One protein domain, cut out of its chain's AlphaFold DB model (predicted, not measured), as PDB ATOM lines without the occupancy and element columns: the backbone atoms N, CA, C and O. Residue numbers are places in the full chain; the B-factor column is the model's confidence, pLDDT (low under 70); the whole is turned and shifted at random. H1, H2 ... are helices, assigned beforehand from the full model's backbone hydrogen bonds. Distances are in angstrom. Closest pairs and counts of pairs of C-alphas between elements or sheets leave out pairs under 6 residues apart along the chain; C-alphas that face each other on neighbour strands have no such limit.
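What this domain is: This is residues 595 to 721 of the 1252 residues of the protein "Protein kinase domain-containing protein" of Nitrospinae bacterium CG11_big_fil_rev_8_21_14_0_20_45_15 (UniProt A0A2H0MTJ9). A short helix, H4, sits near the middle; H1 packs across it, and the very short H2 packs on H1. The long H6 packs on H5 at a steep angle and sticks out with residues 713 to 721, while H3 sits far from the middle and touches no helix. The printed part has 127 residues with six named helices, H1 to H6 in chain order, and no named strand: its class is all helix. It is compact, with a radius of gyration of the C-alphas of 15.0 A and spans of 44 by 35 by 28 A.

How they stand to each other: Start at H1, residues 602 to 615; its residues 603 to 608 touch H4, residues 668 to 674, about perpendicular at 76 degrees, the closest C-alphas, Lys 604 and Thr 669, being 5.7 A apart. With residues 608 to 612, H1 touches H2, residues 635 to 639; the closest C-alphas, Gly 608 and Pro 635, are 6.0 A apart. H2 and H4 only just touch, with 3 pairs of C-alphas within 8 A, the closest being Ser 636 and Ile 668 at 5.7 A. H3, residues 644 to 653, is close to H4 but not clearly touching; the closest C-alphas, Leu 644 and Ala 670, are 6.9 A apart. Look next at H5, residues 679 to 691: its residues 685 to 689 touch residues 703 to 711 of H6, residues 701 to 721, at a steep tilt of 52 degrees, opposite ways, and the closest C-alphas, Phe 689 and Gln 704, are 6.1 A apart. H3 is apart from H5 and H6. Every O i to N i+4 pair is within hydrogen-bond range in H1, H2, H3, H4 and H5, and 16 of 17 are in H6.

Where its parts are: Find C-alpha 602 at (119.730, 23.856, -56.125); from there H1 runs 19.7 A. H2 and H4 are short, H3 spans 14.3 A and H5 18.6 A. H6 runs 30.5 A to C-alpha 721 at (92.039, 10.541, -75.064).

The domain as a whole: The two C-alphas farthest apart, Gly 628 and Lys 720, are 48.7 A apart. The printed part has no cut; the links H1 to H2 and H3 to H4 are long. Confidence is under 70 at residues 599 to 601, 625 to 630, 656 to 657, 677 and 720 to 721.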
ATOM      1  N   LYS A 595     118.198  26.100 -62.903       85.56
ATOM      2  CA  LYS A 595     117.988  26.056 -61.443       85.56
ATOM      3  C   LYS A 595     117.697  24.634 -60.957       85.56
ATOM      4  O   LYS A 595     118.319  24.197 -59.990       85.56
ATOM      5  N   ILE A 596     116.856  23.880 -61.670       82.19
ATOM      6  CA  ILE A 596     116.563  22.468 -61.364       82.19
ATOM      7  C   ILE A 596     117.816  21.588 -61.490       82.19
ATOM      8  O   ILE A 596     118.017  20.668 -60.692       82.19
ATOM      9  N   LYS A 597     118.688  21.871 -62.468       76.38
ATOM     10  CA  LYS A 597     119.918  21.104 -62.711       76.38
ATOM     11  C   LYS A 597     121.128  21.496 -61.861       76.38
ATOM     12  O   LYS A 597     122.105  20.751 -61.878       76.38
ATOM     13  N   SER A 598     121.087  22.611 -61.135       74.81
ATOM     14  CA  SER A 598     122.240  23.153 -60.401       74.81
ATOM     15  C   SER A 598     122.915  22.133 -59.462       74.81
ATOM     16  O   SER A 598     122.243  21.459 -58.678       74.81
ATOM     17  N   LYS A 599     124.260  22.065 -59.518       57.53
ATOM     18  CA  LYS A 599     125.122  21.046 -58.875       57.53
ATOM     19  C   LYS A 599     125.072  21.022 -57.332       57.53
ATOM     20  O   LYS A 599     125.400  20.005 -56.738       57.53
ATOM     21  N   LYS A 600     124.646  22.102 -56.660       60.00
ATOM     22  CA  LYS A 600     124.628  22.220 -55.180       60.00
ATOM     23  C   LYS A 600     123.238  21.999 -54.564       60.00
ATOM     24  O   LYS A 600     122.754  22.858 -53.833       60.00
ATOM     25  N   ASN A 601     122.543  20.911 -54.904       66.56
ATOM     26  CA  ASN A 601     121.153  20.665 -54.464       66.56
ATOM     27  C   ASN A 601     120.158  21.790 -54.840       66.56
ATOM     28  O   ASN A 601     119.073  21.883 -54.267       66.56
ATOM     29  N   GLY A 602     120.495  22.641 -55.817       73.19
ATOM     30  CA  GLY A 602     119.730  23.856 -56.125       73.19
ATOM     31  C   GLY A 602     118.287  23.578 -56.553       73.19
ATOM     32  O   GLY A 602     117.386  24.320 -56.172       73.19
ATOM     33  N   GLY A 603     118.047  22.465 -57.256       81.12
ATOM     34  CA  GLY A 603     116.698  22.054 -57.656       81.12
ATOM     35  C   GLY A 603     115.793  21.675 -56.481       81.12
ATOM     36  O   GLY A 603     114.610  22.010 -56.500       81.12
ATOM     37  N   LYS A 604     116.347  21.046 -55.433       87.00
ATOM     38  CA  LYS A 604     115.616  20.715 -54.199       87.00
ATOM     39  C   LYS A 604     115.168  21.980 -53.473       87.00
ATOM     40  O   LYS A 604     114.012  22.056 -53.074       87.00
ATOM     41  N   TYR A 605     116.061  22.961 -53.322       88.38
ATOM     42  CA  TYR A 605     115.731  24.228 -52.662       88.38
ATOM     43  C   TYR A 605     114.716  25.032 -53.470       88.38
ATOM     44  O   TYR A 605     113.693  25.427 -52.927       88.38
ATOM     45  N   PHE A 606     114.933  25.172 -54.781       89.62
ATOM     46  CA  PHE A 606     114.019  25.907 -55.654       89.62
ATOM     47  C   PHE A 606     112.591  25.335 -55.627       89.62
ATOM     48  O   PHE A 606     111.631  26.076 -55.430       89.62
ATOM     49  N   VAL A 607     112.438  24.011 -55.761       90.56
ATOM     50  CA  VAL A 607     111.124  23.351 -55.654       90.56
ATOM     51  C   VAL A 607     110.568  23.427 -54.230       90.56
ATOM     52  O   VAL A 607     109.375  23.664 -54.048       90.56
ATOM     53  N   GLY A 608     111.425  23.265 -53.220       91.62
ATOM     54  CA  GLY A 608     111.055  23.395 -51.814       91.62
ATOM     55  C   GLY A 608     110.467  24.766 -51.480       91.62
ATOM     56  O   GLY A 608     109.429  24.824 -50.826       91.62
ATOM     57  N   ASP A 609     111.065  25.848 -51.980       91.19
ATOM     58  CA  ASP A 609     110.607  27.223 -51.754       91.19
ATOM     59  C   ASP A 609     109.252  27.492 -52.417       91.19
ATOM     60  O   ASP A 609     108.378  28.115 -51.808       91.19
ATOM     61  N   ILE A 610     109.034  26.967 -53.630       91.50
ATOM     62  CA  ILE A 610     107.739  27.061 -54.325       91.50
ATOM     63  C   ILE A 610     106.637  26.399 -53.490       91.50
ATOM     64  O   ILE A 610     105.578  26.989 -53.259       91.50
ATOM     65  N   LEU A 611     106.883  25.172 -53.022       92.69
ATOM     66  CA  LEU A 611     105.920  24.423 -52.217       92.69
ATOM     67  C   LEU A 611     105.705  25.077 -50.844       92.69
ATOM     68  O   LEU A 611     104.571  25.134 -50.368       92.69
ATOM     69  N   LYS A 612     106.762  25.624 -50.235       91.69
ATOM     70  CA  LYS A 612     106.704  26.308 -48.939       91.69
ATOM     71  C   LYS A 612     105.841  27.571 -48.994       91.69
ATOM     72  O   LYS A 612     104.952  27.709 -48.158       91.69
ATOM     73  N   LYS A 613     106.023  28.436 -50.001       89.62
ATOM     74  CA  LYS A 613     105.182  29.637 -50.184       89.62
ATOM     75  C   LYS A 613     103.691  29.296 -50.268       89.62
ATOM     76  O   LYS A 613     102.859  30.018 -49.732       89.62
ATOM     77  N   ARG A 614     103.339  28.177 -50.913       89.25
ATOM     78  CA  ARG A 614     101.953  27.676 -50.944       89.25
ATOM     79  C   ARG A 614     101.503  27.112 -49.594       89.25
ATOM     80  O   ARG A 614     100.383  27.391 -49.172       89.25
ATOM     81  N   ALA A 615     102.359  26.353 -48.911       89.56
ATOM     82  CA  ALA A 615     102.063  25.762 -47.603       89.56
ATOM     83  C   ALA A 615     101.747  26.817 -46.529       89.56
ATOM     84  O   ALA A 615     100.849  26.606 -45.722       89.56
ATOM     85  N   GLU A 616     102.420  27.972 -46.554       86.19
ATOM     86  CA  GLU A 616     102.172  29.096 -45.632       86.19
ATOM     87  C   GLU A 616     100.764  29.700 -45.770       86.19
ATOM     88  O   GLU A 616     100.239  30.292 -44.830       86.19
ATOM     89  N   ILE A 617     100.139  29.537 -46.937       82.75
ATOM     90  CA  ILE A 617      98.845  30.139 -47.276       82.75
ATOM     91  C   ILE A 617      97.713  29.104 -47.169       82.75
ATOM     92  O   ILE A 617      96.548  29.482 -47.050       82.75
ATOM     93  N   TRP A 618      98.029  27.804 -47.192       85.12
ATOM     94  CA  TRP A 618      97.047  26.722 -47.124       85.12
ATOM     95  C   TRP A 618      96.850  26.229 -45.680       85.12
ATOM     96  O   TRP A 618      97.699  25.500 -45.164       85.12
ATOM     97  N   PRO A 619      95.715  26.533 -45.016       79.44
ATOM     98  CA  PRO A 619      95.545  26.235 -43.591       79.44
ATOM     99  C   PRO A 619      95.539  24.740 -43.247       79.44
ATOM    100  O   PRO A 619      95.822  24.376 -42.108       79.44
ATOM    101  N   ALA A 620      95.199  23.884 -44.217       82.25
ATOM    102  CA  ALA A 620      95.143  22.433 -44.048       82.25
ATOM    103  C   ALA A 620      96.506  21.741 -44.245       82.25
ATOM    104  O   ALA A 620      96.591  20.519 -44.116       82.25
ATOM    105  N   HIS A 621      97.578  22.490 -44.539       87.31
ATOM    106  CA  HIS A 621      98.916  21.913 -44.596       87.31
ATOM    107  C   HIS A 621      99.333  21.365 -43.214       87.31
ATOM    108  O   HIS A 621      99.086  22.027 -42.201       87.31
ATOM    109  N   PRO A 622     100.008  20.200 -43.139       85.69
ATOM    110  CA  PRO A 622     100.552  19.685 -41.884       85.69
ATOM    111  C   PRO A 622     101.403  20.727 -41.136       85.69
ATOM    112  O   PRO A 622     102.255  21.386 -41.742       85.69
ATOM    113  N   LYS A 623     101.172  20.864 -39.823       82.50
ATOM    114  CA  LYS A 623     101.851  21.826 -38.935       82.50
ATOM    115  C   LYS A 623     102.999  21.193 -38.163       82.50
ATOM    116  O   LYS A 623     102.911  20.027 -37.771       82.50
ATOM    117  N   ASP A 624     104.055  21.968 -37.937       72.81
ATOM    118  CA  ASP A 624     105.225  21.508 -37.196       72.81
ATOM    119  C   ASP A 624     104.903  21.319 -35.706       72.81
ATOM    120  O   ASP A 624     104.359  22.196 -35.036       72.81
ATOM    121  N   LYS A 625     105.236  20.132 -35.188       63.38
ATOM    122  CA  LYS A 625     105.056  19.767 -33.778       63.38
ATOM    123  C   LYS A 625     106.189  20.301 -32.892       63.38
ATOM    124  O   LYS A 625     105.992  20.399 -31.684       63.38
ATOM    125  N   LEU A 626     107.356  20.624 -33.459       57.25
ATOM    126  CA  LEU A 626     108.558  21.044 -32.728       57.25
ATOM    127  C   LEU A 626     108.613  22.561 -32.484       57.25
ATOM    128  O   LEU A 626     109.171  22.991 -31.477       57.25
ATOM    129  N   SER A 627     107.981  23.370 -33.339       51.25
ATOM    130  CA  SER A 627     107.945  24.837 -33.228       51.25
ATOM    131  C   SER A 627     106.771  25.388 -32.398       51.25
ATOM    132  O   SER A 627     106.362  26.531 -32.592       51.25
ATOM    133  N   GLY A 628     106.145  24.576 -31.539       54.00
ATOM    134  CA  GLY A 628     104.948  24.987 -30.790       54.00
ATOM    135  C   GLY A 628     103.665  25.118 -31.630       54.00
ATOM    136  O   GLY A 628     102.662  25.604 -31.115       54.00
ATOM    137  N   GLY A 629     103.655  24.660 -32.890       57.59
ATOM    138  CA  GLY A 629     102.447  24.583 -33.726       57.59
ATOM    139  C   GLY A 629     102.121  25.815 -34.580       57.59
ATOM    140  O   GLY A 629     101.039  25.862 -35.172       57.59
ATOM    141  N   GLU A 630     103.014  26.804 -34.667       59.94
ATOM    142  CA  GLU A 630     102.722  28.085 -35.335       59.94
ATOM    143  C   GLU A 630     102.986  28.108 -36.861       59.94
ATOM    144  O   GLU A 630     102.448  28.980 -37.539       59.94
ATOM    145  N   GLY A 631     103.720  27.140 -37.440       71.12
ATOM    146  CA  GLY A 631     104.074  27.125 -38.877       71.12
ATOM    147  C   GLY A 631     103.906  25.769 -39.593       71.12
ATOM    148  O   GLY A 631     103.791  24.731 -38.933       71.12
ATOM    149  N   PRO A 632     103.865  25.746 -40.945       82.38
ATOM    150  CA  PRO A 632     103.777  24.507 -41.724       82.38
ATOM    151  C   PRO A 632     105.089  23.703 -41.670       82.38
ATOM    152  O   PRO A 632     106.172  24.283 -41.719       82.38
ATOM    153  N   ILE A 633     104.995  22.365 -41.636       87.25
ATOM    154  CA  ILE A 633     106.154  21.464 -41.813       87.25
ATOM    155  C   ILE A 633     106.799  21.751 -43.172       87.25
ATOM    156  O   ILE A 633     106.087  21.956 -44.159       87.25
ATOM    157  N   SER A 634     108.132  21.740 -43.268       88.12
ATOM    158  CA  SER A 634     108.770  21.987 -44.561       88.12
ATOM    159  C   SER A 634     108.508  20.831 -45.550       88.12
ATOM    160  O   SER A 634     108.548  19.658 -45.169       88.12
ATOM    161  N   PRO A 635     108.311  21.110 -46.855       91.38
ATOM    162  CA  PRO A 635     108.102  20.057 -47.856       91.38
ATOM    163  C   PRO A 635     109.239  19.024 -47.931       91.38
ATOM    164  O   PRO A 635     109.004  17.853 -48.229       91.38
ATOM    165  N   SER A 636     110.477  19.437 -47.637       89.06
ATOM    166  CA  SER A 636     111.631  18.526 -47.599       89.06
ATOM    167  C   SER A 636     111.570  17.549 -46.423       89.06
ATOM    168  O   SER A 636     111.929  16.385 -46.586       89.06
ATOM    169  N   GLU A 637     111.106  17.991 -45.252       88.75
ATOM    170  CA  GLU A 637     110.906  17.115 -44.088       88.75
ATOM    171  C   GLU A 637     109.726  16.170 -44.300       88.75
ATOM    172  O   GLU A 637     109.810  14.993 -43.955       88.75
ATOM    173  N   LEU A 638     108.649  16.667 -44.915       90.62
ATOM    174  CA  LEU A 638     107.444  15.882 -45.146       90.62
ATOM    175  C   LEU A 638     107.681  14.738 -46.145       90.62
ATOM    176  O   LEU A 638     107.172  13.639 -45.946       90.62
ATOM    177  N   LEU A 639     108.466  14.954 -47.205       91.81
ATOM    178  CA  LEU A 639     108.750  13.910 -48.204       91.81
ATOM    179  C   LEU A 639     109.980  13.055 -47.872       91.81
ATOM    180  O   LEU A 639     110.111  11.944 -48.397       91.81
ATOM    181  N   GLY A 640     110.894  13.557 -47.042       91.75
ATOM    182  CA  GLY A 640     112.241  13.006 -46.933       91.75
ATOM    183  C   GLY A 640     113.030  13.162 -48.241       91.75
ATOM    184  O   GLY A 640     112.705  13.986 -49.101       91.75
ATOM    185  N   ASP A 641     114.088  12.366 -48.411       92.19
ATOM    186  CA  ASP A 641     114.959  12.471 -49.585       92.19
ATOM    187  C   ASP A 641     115.597  11.135 -50.000       92.19
ATOM    188  O   ASP A 641     115.699  10.199 -49.203       92.19
ATOM    189  N   THR A 642     116.025  11.048 -51.262       91.31
ATOM    190  CA  THR A 642     116.796   9.922 -51.814       91.31
ATOM    191  C   THR A 642     117.602  10.358 -53.037       91.31
ATOM    192  O   THR A 642     117.184  11.250 -53.776       91.31
ATOM    193  N   SER A 643     118.746   9.719 -53.284       90.06
ATOM    194  CA  SER A 643     119.571  10.020 -54.456       90.06
ATOM    195  C   SER A 643     118.995   9.388 -55.730       90.06
ATOM    196  O   SER A 643     118.382   8.316 -55.705       90.06
ATOM    197  N   LEU A 644     119.230  10.023 -56.885       89.69
ATOM    198  CA  LEU A 644     118.793   9.485 -58.185       89.69
ATOM    199  C   LEU A 644     119.478   8.151 -58.516       89.69
ATOM    200  O   LEU A 644     118.880   7.295 -59.168       89.69
ATOM    201  N   ALA A 645     120.717   7.966 -58.047       87.81
ATOM    202  CA  ALA A 645     121.458   6.719 -58.187       87.81
ATOM    203  C   ALA A 645     120.783   5.577 -57.415       87.81
ATOM    204  O   ALA A 645     120.630   4.485 -57.958       87.81
ATOM    205  N   ASN A 646     120.310   5.837 -56.190       89.69
ATOM    206  CA  ASN A 646     119.587   4.842 -55.401       89.69
ATOM    207  C   ASN A 646     118.281   4.426 -56.081       89.69
ATOM    208  O   ASN A 646     118.009   3.234 -56.168       89.69
ATOM    209  N   ILE A 647     117.524   5.377 -56.645       91.00
ATOM    210  CA  ILE A 647     116.309   5.069 -57.418       91.00
ATOM    211  C   ILE A 647     116.641   4.133 -58.586       91.00
ATOM    212  O   ILE A 647     116.034   3.073 -58.714       91.00
ATOM    213  N   ALA A 648     117.631   4.491 -59.413       90.38
ATOM    214  CA  ALA A 648     118.026   3.680 -60.565       90.38
ATOM    215  C   ALA A 648     118.488   2.271 -60.152       90.38
ATOM    216  O   ALA A 648     118.056   1.289 -60.754       90.38
ATOM    217  N   ASN A 649     119.300   2.165 -59.094       88.25
ATOM    218  CA  ASN A 649     119.765   0.886 -58.559       88.25
ATOM    219  C   ASN A 649     118.603   0.017 -58.066       88.25
ATOM    220  O   ASN A 649     118.525  -1.145 -58.452       88.25
ATOM    221  N   THR A 650     117.674   0.569 -57.279       89.38
ATOM    222  CA  THR A 650     116.496  -0.169 -56.794       89.38
ATOM    223  C   THR A 650     115.619  -0.656 -57.947       89.38
ATOM    224  O   THR A 650     115.107  -1.772 -57.890       89.38
ATOM    225  N   ILE A 651     115.460   0.123 -59.022       89.62
ATOM    226  CA  ILE A 651     114.681  -0.295 -60.199       89.62
ATOM    227  C   ILE A 651     115.254  -1.566 -60.839       89.62
ATOM    228  O   ILE A 651     114.497  -2.479 -61.174       89.62
ATOM    229  N   VAL A 652     116.571  -1.611 -61.056       88.25
ATOM    230  CA  VAL A 652     117.219  -2.704 -61.802       88.25
ATOM    231  C   VAL A 652     117.546  -3.914 -60.929       88.25
ATOM    232  O   VAL A 652     117.577  -5.030 -61.447       88.25
ATOM    233  N   SER A 653     117.759  -3.714 -59.623       84.00
ATOM    234  CA  SER A 653     118.064  -4.789 -58.671       84.00
ATOM    235  C   SER A 653     116.817  -5.500 -58.138       84.00
ATOM    236  O   SER A 653     116.900  -6.660 -57.735       84.00
ATOM    237  N   SER A 654     115.655  -4.839 -58.147       84.19
ATOM    238  CA  SER A 654     114.405  -5.407 -57.639       84.19
ATOM    239  C   SER A 654     113.667  -6.258 -58.681       84.19
ATOM    240  O   SER A 654     113.554  -5.907 -59.860       84.19
ATOM    241  N   SER A 655     113.104  -7.393 -58.247       75.00
ATOM    242  CA  SER A 655     112.218  -8.188 -59.105       75.00
ATOM    243  C   SER A 655     110.908  -7.441 -59.389       75.00
ATOM    244  O   SER A 655     110.458  -6.610 -58.598       75.00
ATOM    245  N   SER A 656     110.259  -7.745 -60.518       65.00
ATOM    246  CA  SER A 656     109.009  -7.090 -60.949       65.00
ATOM    247  C   SER A 656     107.853  -7.215 -59.946       65.00
ATOM    248  O   SER A 656     106.925  -6.412 -59.984       65.00
ATOM    249  N   THR A 657     107.917  -8.186 -59.032       65.25
ATOM    250  CA  THR A 657     106.892  -8.478 -58.021       65.25
ATOM    251  C   THR A 657     107.298  -8.097 -56.593       65.25
ATOM    252  O   THR A 657     106.522  -8.334 -55.664       65.25
ATOM    253  N   SER A 658     108.488  -7.525 -56.378       74.38
ATOM    254  CA  SER A 658     108.980  -7.234 -55.027       74.38
ATOM    255  C   SER A 658     108.238  -6.068 -54.360       74.38
ATOM    256  O   SER A 658     107.737  -5.146 -55.007       74.38
ATOM    257  N   SER A 659     108.202  -6.078 -53.023       72.56
ATOM    258  CA  SER A 659     107.698  -4.953 -52.226       72.56
ATOM    259  C   SER A 659     108.578  -3.703 -52.346       72.56
ATOM    260  O   SER A 659     108.075  -2.592 -52.191       72.56
ATOM    261  N   GLU A 660     109.866  -3.860 -52.660       76.56
ATOM    262  CA  GLU A 660     110.795  -2.746 -52.883       76.56
ATOM    263  C   GLU A 660     110.470  -1.965 -54.155       76.56
ATOM    264  O   GLU A 660     110.533  -0.736 -54.156       76.56
ATOM    265  N   ARG A 661     110.019  -2.650 -55.213       77.06
ATOM    266  CA  ARG A 661     109.623  -2.003 -56.468       77.06
ATOM    267  C   ARG A 661     108.402  -1.091 -56.306       77.06
ATOM    268  O   ARG A 661     108.245  -0.135 -57.060       77.06
ATOM    269  N   LYS A 662     107.574  -1.334 -55.283       78.31
ATOM    270  CA  LYS A 662     106.444  -0.472 -54.885       78.31
ATOM    271  C   LYS A 662     106.857   0.758 -54.063       78.31
ATOM    272  O   LYS A 662     105.997   1.516 -53.639       78.31
ATOM    273  N   ARG A 663     108.148   0.936 -53.763       88.44
ATOM    274  CA  ARG A 663     108.682   1.997 -52.885       88.44
ATOM    275  C   ARG A 663     109.814   2.779 -53.553       88.44
ATOM    276  O   ARG A 663     110.681   3.314 -52.867       88.44
ATOM    277  N   VAL A 664     109.840   2.781 -54.883       90.62
ATOM    278  CA  VAL A 664     111.022   3.165 -55.660       90.62
ATOM    279  C   VAL A 664     111.133   4.673 -55.880       90.62
ATOM    280  O   VAL A 664     112.232   5.216 -55.816       90.62
ATOM    281  N   TYR A 665     110.008   5.366 -56.072       94.12
ATOM    282  CA  TYR A 665     109.978   6.815 -56.274       94.12
ATOM    283  C   TYR A 665     109.544   7.520 -54.985       94.12
ATOM    284  O   TYR A 665     108.387   7.422 -54.583       94.12
ATOM    285  N   TYR A 666     110.458   8.224 -54.315       94.00
ATOM    286  CA  TYR A 666     110.151   9.008 -53.112       94.00
ATOM    287  C   TYR A 666     111.163  10.142 -52.904       94.00
ATOM    288  O   TYR A 666     112.254  10.116 -53.467       94.00
ATOM    289  N   GLY A 667     110.814  11.118 -52.069       92.88
ATOM    290  CA  GLY A 667     111.690  12.209 -51.654       92.88
ATOM    291  C   GLY A 667     111.651  13.447 -52.553       92.88
ATOM    292  O   GLY A 667     111.243  13.408 -53.718       92.88
ATOM    293  N   ILE A 668     112.103  14.572 -51.998       91.56
ATOM    294  CA  ILE A 668     112.085  15.881 -52.667       91.56
ATOM    295  C   ILE A 668     113.022  15.943 -53.887       91.56
ATOM    296  O   ILE A 668     112.683  16.573 -54.891       91.56
ATOM    297  N   THR A 669     114.161  15.237 -53.862       90.44
ATOM    298  CA  THR A 669     115.057  15.154 -55.027       90.44
ATOM    299  C   THR A 669     114.378  14.456 -56.205       90.44
ATOM    300  O   THR A 669     114.479  14.947 -57.332       90.44
ATOM    301  N   ALA A 670     113.618  13.379 -55.964       91.75
ATOM    302  CA  ALA A 670     112.829  12.721 -57.005       91.75
ATOM    303  C   ALA A 670     111.790  13.684 -57.602       91.75
ATOM    304  O   ALA A 670     111.734  13.833 -58.825       91.75
ATOM    305  N   LEU A 671     111.057  14.412 -56.750       91.38
ATOM    306  CA  LEU A 671     110.026  15.364 -57.182       91.38
ATOM    307  C   LEU A 671     110.616  16.451 -58.084       91.38
ATOM    308  O   LEU A 671     110.094  16.717 -59.166       91.38
ATOM    309  N   SER A 672     111.762  17.014 -57.687       88.56
ATOM    310  CA  SER A 672     112.439  18.061 -58.460       88.56
ATOM    311  C   SER A 672     112.899  17.605 -59.849       88.56
ATOM    312  O   SER A 672     113.023  18.422 -60.761       88.56
ATOM    313  N   ARG A 673     113.149  16.301 -60.039       87.38
ATOM    314  CA  ARG A 673     113.713  15.748 -61.280       87.38
ATOM    315  C   ARG A 673     112.678  15.128 -62.205       87.38
ATOM    316  O   ARG A 673     112.955  15.070 -63.403       87.38
ATOM    317  N   VAL A 674     111.530  14.684 -61.691       87.12
ATOM    318  CA  VAL A 674     110.438  14.081 -62.480       87.12
ATOM    319  C   VAL A 674     109.760  15.100 -63.397       87.12
ATOM    320  O   VAL A 674     109.479  14.784 -64.553       87.12
ATOM    321  N   CYS A 675     109.524  16.318 -62.909       73.19
ATOM    322  CA  CYS A 675     108.673  17.295 -63.592       73.19
ATOM    323  C   CYS A 675     109.397  18.172 -64.634       73.19
ATOM    324  O   CYS A 675     108.746  18.997 -65.259       73.19
ATOM    325  N   VAL A 676     110.714  17.999 -64.844       72.25
ATOM    326  CA  VAL A 676     111.545  18.639 -65.901       72.25
ATOM    327  C   VAL A 676     111.158  20.104 -66.210       72.25
ATOM    328  O   VAL A 676     111.026  20.480 -67.366       72.25
ATOM    329  N   GLY A 677     110.951  20.943 -65.189       69.25
ATOM    330  CA  GLY A 677     110.639  22.372 -65.373       69.25
ATOM    331  C   GLY A 677     109.157  22.768 -65.422       69.25
ATOM    332  O   GLY A 677     108.880  23.965 -65.421       69.25
ATOM    333  N   ASP A 678     108.212  21.823 -65.385       81.94
ATOM    334  CA  ASP A 678     106.783  22.118 -65.206       81.94
ATOM    335  C   ASP A 678     106.433  22.196 -63.711       81.94
ATOM    336  O   ASP A 678     106.325  21.189 -63.008       81.94
ATOM    337  N   ILE A 679     106.267  23.422 -63.218       84.81
ATOM    338  CA  ILE A 679     105.946  23.715 -61.818       84.81
ATOM    339  C   ILE A 679     104.509  23.281 -61.482       84.81
ATOM    340  O   ILE A 679     104.224  22.920 -60.339       84.81
ATOM    341  N   GLY A 680     103.604  23.271 -62.465       83.25
ATOM    342  CA  GLY A 680     102.229  22.808 -62.286       83.25
ATOM    343  C   GLY A 680     102.179  21.328 -61.914       83.25
ATOM    344  O   GLY A 680     101.529  20.968 -60.933       83.25
ATOM    345  N   ASP A 681     102.939  20.488 -62.622       84.25
ATOM    346  CA  ASP A 681     103.064  19.060 -62.291       84.25
ATOM    347  C   ASP A 681     103.634  18.836 -60.886       84.25
ATOM    348  O   ASP A 681     103.148  17.966 -60.162       84.25
ATOM    349  N   VAL A 682     104.631  19.633 -60.478       89.06
ATOM    350  CA  VAL A 682     105.218  19.564 -59.128       89.06
ATOM    351  C   VAL A 682     104.151  19.802 -58.058       89.06
ATOM    352  O   VAL A 682     104.054  19.036 -57.100       89.06
ATOM    353  N   ILE A 683     103.336  20.848 -58.224       88.62
ATOM    354  CA  ILE A 683     102.278  21.214 -57.275       88.62
ATOM    355  C   ILE A 683     101.192  20.134 -57.231       88.62
ATOM    356  O   ILE A 683     100.799  19.713 -56.143       88.62
ATOM    357  N   SER A 684     100.717  19.666 -58.391       85.69
ATOM    358  CA  SER A 684      99.650  18.659 -58.461       85.69
ATOM    359  C   SER A 684     100.078  17.314 -57.875       85.69
ATOM    360  O   SER A 684      99.296  16.652 -57.193       85.69
ATOM    361  N   LEU A 685     101.325  16.911 -58.110       88.62
ATOM    362  CA  LEU A 685     101.866  15.686 -57.543       88.62
ATOM    363  C   LEU A 685     102.104  15.816 -56.028       88.62
ATOM    364  O   LEU A 685     101.802  14.886 -55.284       88.62
ATOM    365  N   TYR A 686     102.557  16.979 -55.547       91.31
ATOM    366  CA  TYR A 686     102.670  17.230 -54.107       91.31
ATOM    367  C   TYR A 686     101.309  17.201 -53.400       91.31
ATOM    368  O   TYR A 686     101.173  16.592 -52.341       91.31
ATOM    369  N   GLU A 687     100.273  17.788 -54.005       88.56
ATOM    370  CA  GLU A 687      98.901  17.689 -53.500       88.56
ATOM    371  C   GLU A 687      98.421  16.229 -53.424       88.56
ATOM    372  O   GLU A 687      97.773  15.849 -52.449       88.56
ATOM    373  N   SER A 688      98.772  15.390 -54.406       86.56
ATOM    374  CA  SER A 688      98.466  13.953 -54.372       86.56
ATOM    375  C   SER A 688      99.106  13.256 -53.163       86.56
ATOM    376  O   SER A 688      98.430  12.480 -52.485       86.56
ATOM    377  N   PHE A 689     100.349  13.604 -52.802       90.00
ATOM    378  CA  PHE A 689     100.968  13.099 -51.570       90.00
ATOM    379  C   PHE A 689     100.203  13.546 -50.315       90.00
ATOM    380  O   PHE A 689      99.978  12.739 -49.414       90.00
ATOM    381  N   LEU A 690      99.777  14.813 -50.266       87.75
ATOM    382  CA  LEU A 690      99.044  15.387 -49.134       87.75
ATOM    383  C   LEU A 690      97.654  14.766 -48.949       87.75
ATOM    384  O   LEU A 690      97.247  14.529 -47.816       87.75
ATOM    385  N   ARG A 691      96.933  14.453 -50.032       83.88
ATOM    386  CA  ARG A 691      95.622  13.772 -49.957       83.88
ATOM    387  C   ARG A 691      95.723  12.385 -49.323       83.88
ATOM    388  O   ARG A 691      94.802  11.956 -48.636       83.88
ATOM    389  N   ASN A 692      96.855  11.711 -49.520       80.88
ATOM    390  CA  ASN A 692      97.128  10.380 -48.981       80.88
ATOM    391  C   ASN A 692      97.880  10.413 -47.634       80.88
ATOM    392  O   ASN A 692      98.271   9.364 -47.112       80.88
ATOM    393  N   TYR A 693      98.100  11.599 -47.061       81.25
ATOM    394  CA  TYR A 693      98.821  11.780 -45.806       81.25
ATOM    395  C   TYR A 693      98.017  11.259 -44.607       81.25
ATOM    396  O   TYR A 693      96.892  11.682 -44.361       81.25
ATOM    397  N   LYS A 694      98.624  10.368 -43.814       79.00
ATOM    398  CA  LYS A 694      98.004   9.746 -42.628       79.00
ATOM    399  C   LYS A 694      98.610  10.228 -41.304       79.00
ATOM    400  O   LYS A 694      98.712   9.454 -40.360       79.00
ATOM    401  N   ASN A 695      99.022  11.495 -41.223       78.19
ATOM    402  CA  ASN A 695      99.661  12.084 -40.032       78.19
ATOM    403  C   ASN A 695     101.035  11.486 -39.649       78.19
ATOM    404  O   ASN A 695     101.483  11.652 -38.511       78.19
ATOM    405  N   GLU A 696     101.723  10.842 -40.598       79.12
ATOM    406  CA  GLU A 696     103.077  10.287 -40.449       79.12
ATOM    407  C   GLU A 696     104.091  11.092 -41.275       79.12
ATOM    408  O   GLU A 696     103.968  11.159 -42.497       79.12
ATOM    409  N   SER A 697     105.103  11.675 -40.622       79.25
ATOM    410  CA  SER A 697     106.174  12.438 -41.278       79.25
ATOM    411  C   SER A 697     107.535  11.758 -41.057       79.25
ATOM    412  O   SER A 697     107.893  11.534 -39.897       79.25
ATOM    413  N   PRO A 698     108.313  11.454 -42.117       86.69
ATOM    414  CA  PRO A 698     107.997  11.679 -43.530       86.69
ATOM    415  C   PRO A 698     106.896  10.738 -44.050       86.69
ATOM    416  O   PRO A 698     106.711   9.637 -43.531       86.69
ATOM    417  N   ILE A 699     106.207  11.150 -45.118       89.44
ATOM    418  CA  ILE A 699     105.212  10.337 -45.829       89.44
ATOM    419  C   ILE A 699     105.855   9.018 -46.254       89.44
ATOM    420  O   ILE A 699     106.947   9.010 -46.831       89.44
ATOM    421  N   SER A 700     105.175   7.894 -46.018       91.44
ATOM    422  CA  SER A 700     105.734   6.580 -46.346       91.44
ATOM    423  C   SER A 700     106.154   6.478 -47.823       91.44
ATOM    424  O   SER A 700     105.459   6.936 -48.733       91.44
ATOM    425  N   LYS A 701     107.294   5.820 -48.073       92.25
ATOM    426  CA  LYS A 701     107.855   5.640 -49.428       92.25
ATOM    427  C   LYS A 701     106.880   4.958 -50.392       92.25
ATOM    428  O   LYS A 701     106.920   5.211 -51.589       92.25
ATOM    429  N   GLN A 702     106.022   4.086 -49.864       89.56
ATOM    430  CA  GLN A 702     105.010   3.386 -50.650       89.56
ATOM    431  C   GLN A 702     103.942   4.353 -51.166       89.56
ATOM    432  O   GLN A 702     103.701   4.384 -52.365       89.56
ATOM    433  N   ILE A 703     103.384   5.197 -50.290       89.38
ATOM    434  CA  ILE A 703     102.369   6.193 -50.670       89.38
ATOM    435  C   ILE A 703     102.922   7.155 -51.725       89.38
ATOM    436  O   ILE A 703     102.248   7.448 -52.712       89.38
ATOM    437  N   GLN A 704     104.163   7.623 -51.544       93.31
ATOM    438  CA  GLN A 704     104.815   8.492 -52.526       93.31
ATOM    439  C   GLN A 704     104.961   7.784 -53.880       93.31
ATOM    440  O   GLN A 704     104.539   8.322 -54.901       93.31
ATOM    441  N   SER A 705     105.496   6.559 -53.892       91.94
ATOM    442  CA  SER A 705     105.730   5.804 -55.127       91.94
ATOM    443  C   SER A 705     104.434   5.445 -55.856       91.94
ATOM    444  O   SER A 705     104.400   5.523 -57.082       91.94
ATOM    445  N   GLU A 706     103.375   5.086 -55.132       88.75
ATOM    446  CA  GLU A 706     102.042   4.841 -55.695       88.75
ATOM    447  C   GLU A 706     101.474   6.121 -56.327       88.75
ATOM    448  O   GLU A 706     101.039   6.092 -57.476       88.75
ATOM    449  N   SER A 707     101.602   7.266 -55.647       89.81
ATOM    450  CA  SER A 707     101.138   8.565 -56.159       89.81
ATOM    451  C   SER A 707     101.888   8.992 -57.436       89.81
ATOM    452  O   SER A 707     101.271   9.478 -58.383       89.81
ATOM    453  N   TYR A 708     103.208   8.760 -57.524       91.50
ATOM    454  CA  TYR A 708     103.982   8.980 -58.760       91.50
ATOM    455  C   TYR A 708     103.462   8.137 -59.931       91.50
ATOM    456  O   TYR A 708     103.338   8.633 -61.054       91.50
ATOM    457  N   GLN A 709     103.196   6.854 -59.685       88.62
ATOM    458  CA  GLN A 709     102.754   5.920 -60.719       88.62
ATOM    459  C   GLN A 709     101.326   6.207 -61.176       88.62
ATOM    460  O   GLN A 709     101.069   6.209 -62.377       88.62
ATOM    461  N   GLU A 710     100.427   6.514 -60.244       83.81
ATOM    462  CA  GLU A 710      99.058   6.926 -60.550       83.81
ATOM    463  C   GLU A 710      99.045   8.209 -61.391       83.81
ATOM    464  O   GLU A 710      98.390   8.273 -62.434       83.81
ATOM    465  N   PHE A 711      99.843   9.211 -61.005       86.06
ATOM    466  CA  PHE A 711      99.962  10.457 -61.762       86.06
ATOM    467  C   PHE A 711     100.531  10.227 -63.172       86.06
ATOM    468  O   PHE A 711     100.055  10.818 -64.142       86.06
ATOM    469  N   SER A 712     101.519   9.338 -63.303       87.50
ATOM    470  CA  SER A 712     102.099   8.928 -64.587       87.50
ATOM    471  C   SER A 712     101.077   8.235 -65.496       87.50
ATOM    472  O   SER A 712     100.909   8.637 -66.650       87.50
ATOM    473  N   ALA A 713     100.336   7.255 -64.966       82.94
ATOM    474  CA  ALA A 713      99.291   6.533 -65.692       82.94
ATOM    475  C   ALA A 713      98.200   7.484 -66.201       82.94
ATOM    476  O   ALA A 713      97.812   7.440 -67.371       82.94
ATOM    477  N   LYS A 714      97.775   8.416 -65.346       78.81
ATOM    478  CA  LYS A 714      96.811   9.460 -65.688       78.81
ATOM    479  C   LYS A 714      97.299  10.358 -66.830       78.81
ATOM    480  O   LYS A 714      96.569  10.586 -67.795       78.81
ATOM    481  N   ARG A 715      98.544  10.843 -66.765       80.38
ATOM    482  CA  ARG A 715      99.135  11.690 -67.817       80.38
ATOM    483  C   ARG A 715      99.229  10.957 -69.160       80.38
ATOM    484  O   ARG A 715      98.920  11.556 -70.191       80.38
ATOM    485  N   LEU A 716      99.591   9.674 -69.154       80.56
ATOM    486  CA  LEU A 716      99.613   8.827 -70.354       80.56
ATOM    487  C   LEU A 716      98.219   8.625 -70.955       80.56
ATOM    488  O   LEU A 716      98.045   8.773 -72.165       80.56
ATOM    489  N   PHE A 717      97.216   8.348 -70.118       76.00
ATOM    490  CA  PHE A 717      95.825   8.261 -70.564       76.00
ATOM    491  C   PHE A 717      95.383   9.565 -71.241       76.00
ATOM    492  O   PHE A 717      94.749   9.556 -72.301       76.00
ATOM    493  N   GLY A 718      95.780  10.706 -70.673       72.44
ATOM    494  CA  GLY A 718      95.422  12.002 -71.222       72.44
ATOM    495  C   GLY A 718      96.002  12.303 -72.607       72.44
ATOM    496  O   GLY A 718      95.297  12.892 -73.432       72.44
ATOM    497  N   LEU A 719      97.227  11.847 -72.905       73.94
ATOM    498  CA  LEU A 719      97.819  11.974 -74.247       73.94
ATOM    499  C   LEU A 719      96.953  11.298 -75.317       73.94
ATOM    500  O   LEU A 719      96.747  11.865 -76.387       73.94
ATOM    501  N   LYS A 720      96.393  10.128 -75.005       69.75
ATOM    502  CA  LYS A 720      95.581   9.350 -75.944       69.75
ATOM    503  C   LYS A 720      94.166   9.913 -76.117       69.75
ATOM    504  O   LYS A 720      93.685  10.018 -77.244       69.75
ATOM    505  N   HIS A 721      93.487  10.278 -75.025       61.19
ATOM    506  CA  HIS A 721      92.039  10.541 -75.064       61.19
ATOM    507  C   HIS A 721      91.637  12.019 -75.031       61.19
ATOM    508  O   HIS A 721      90.604  12.360 -75.609       61.19
TER     509      HIS A 721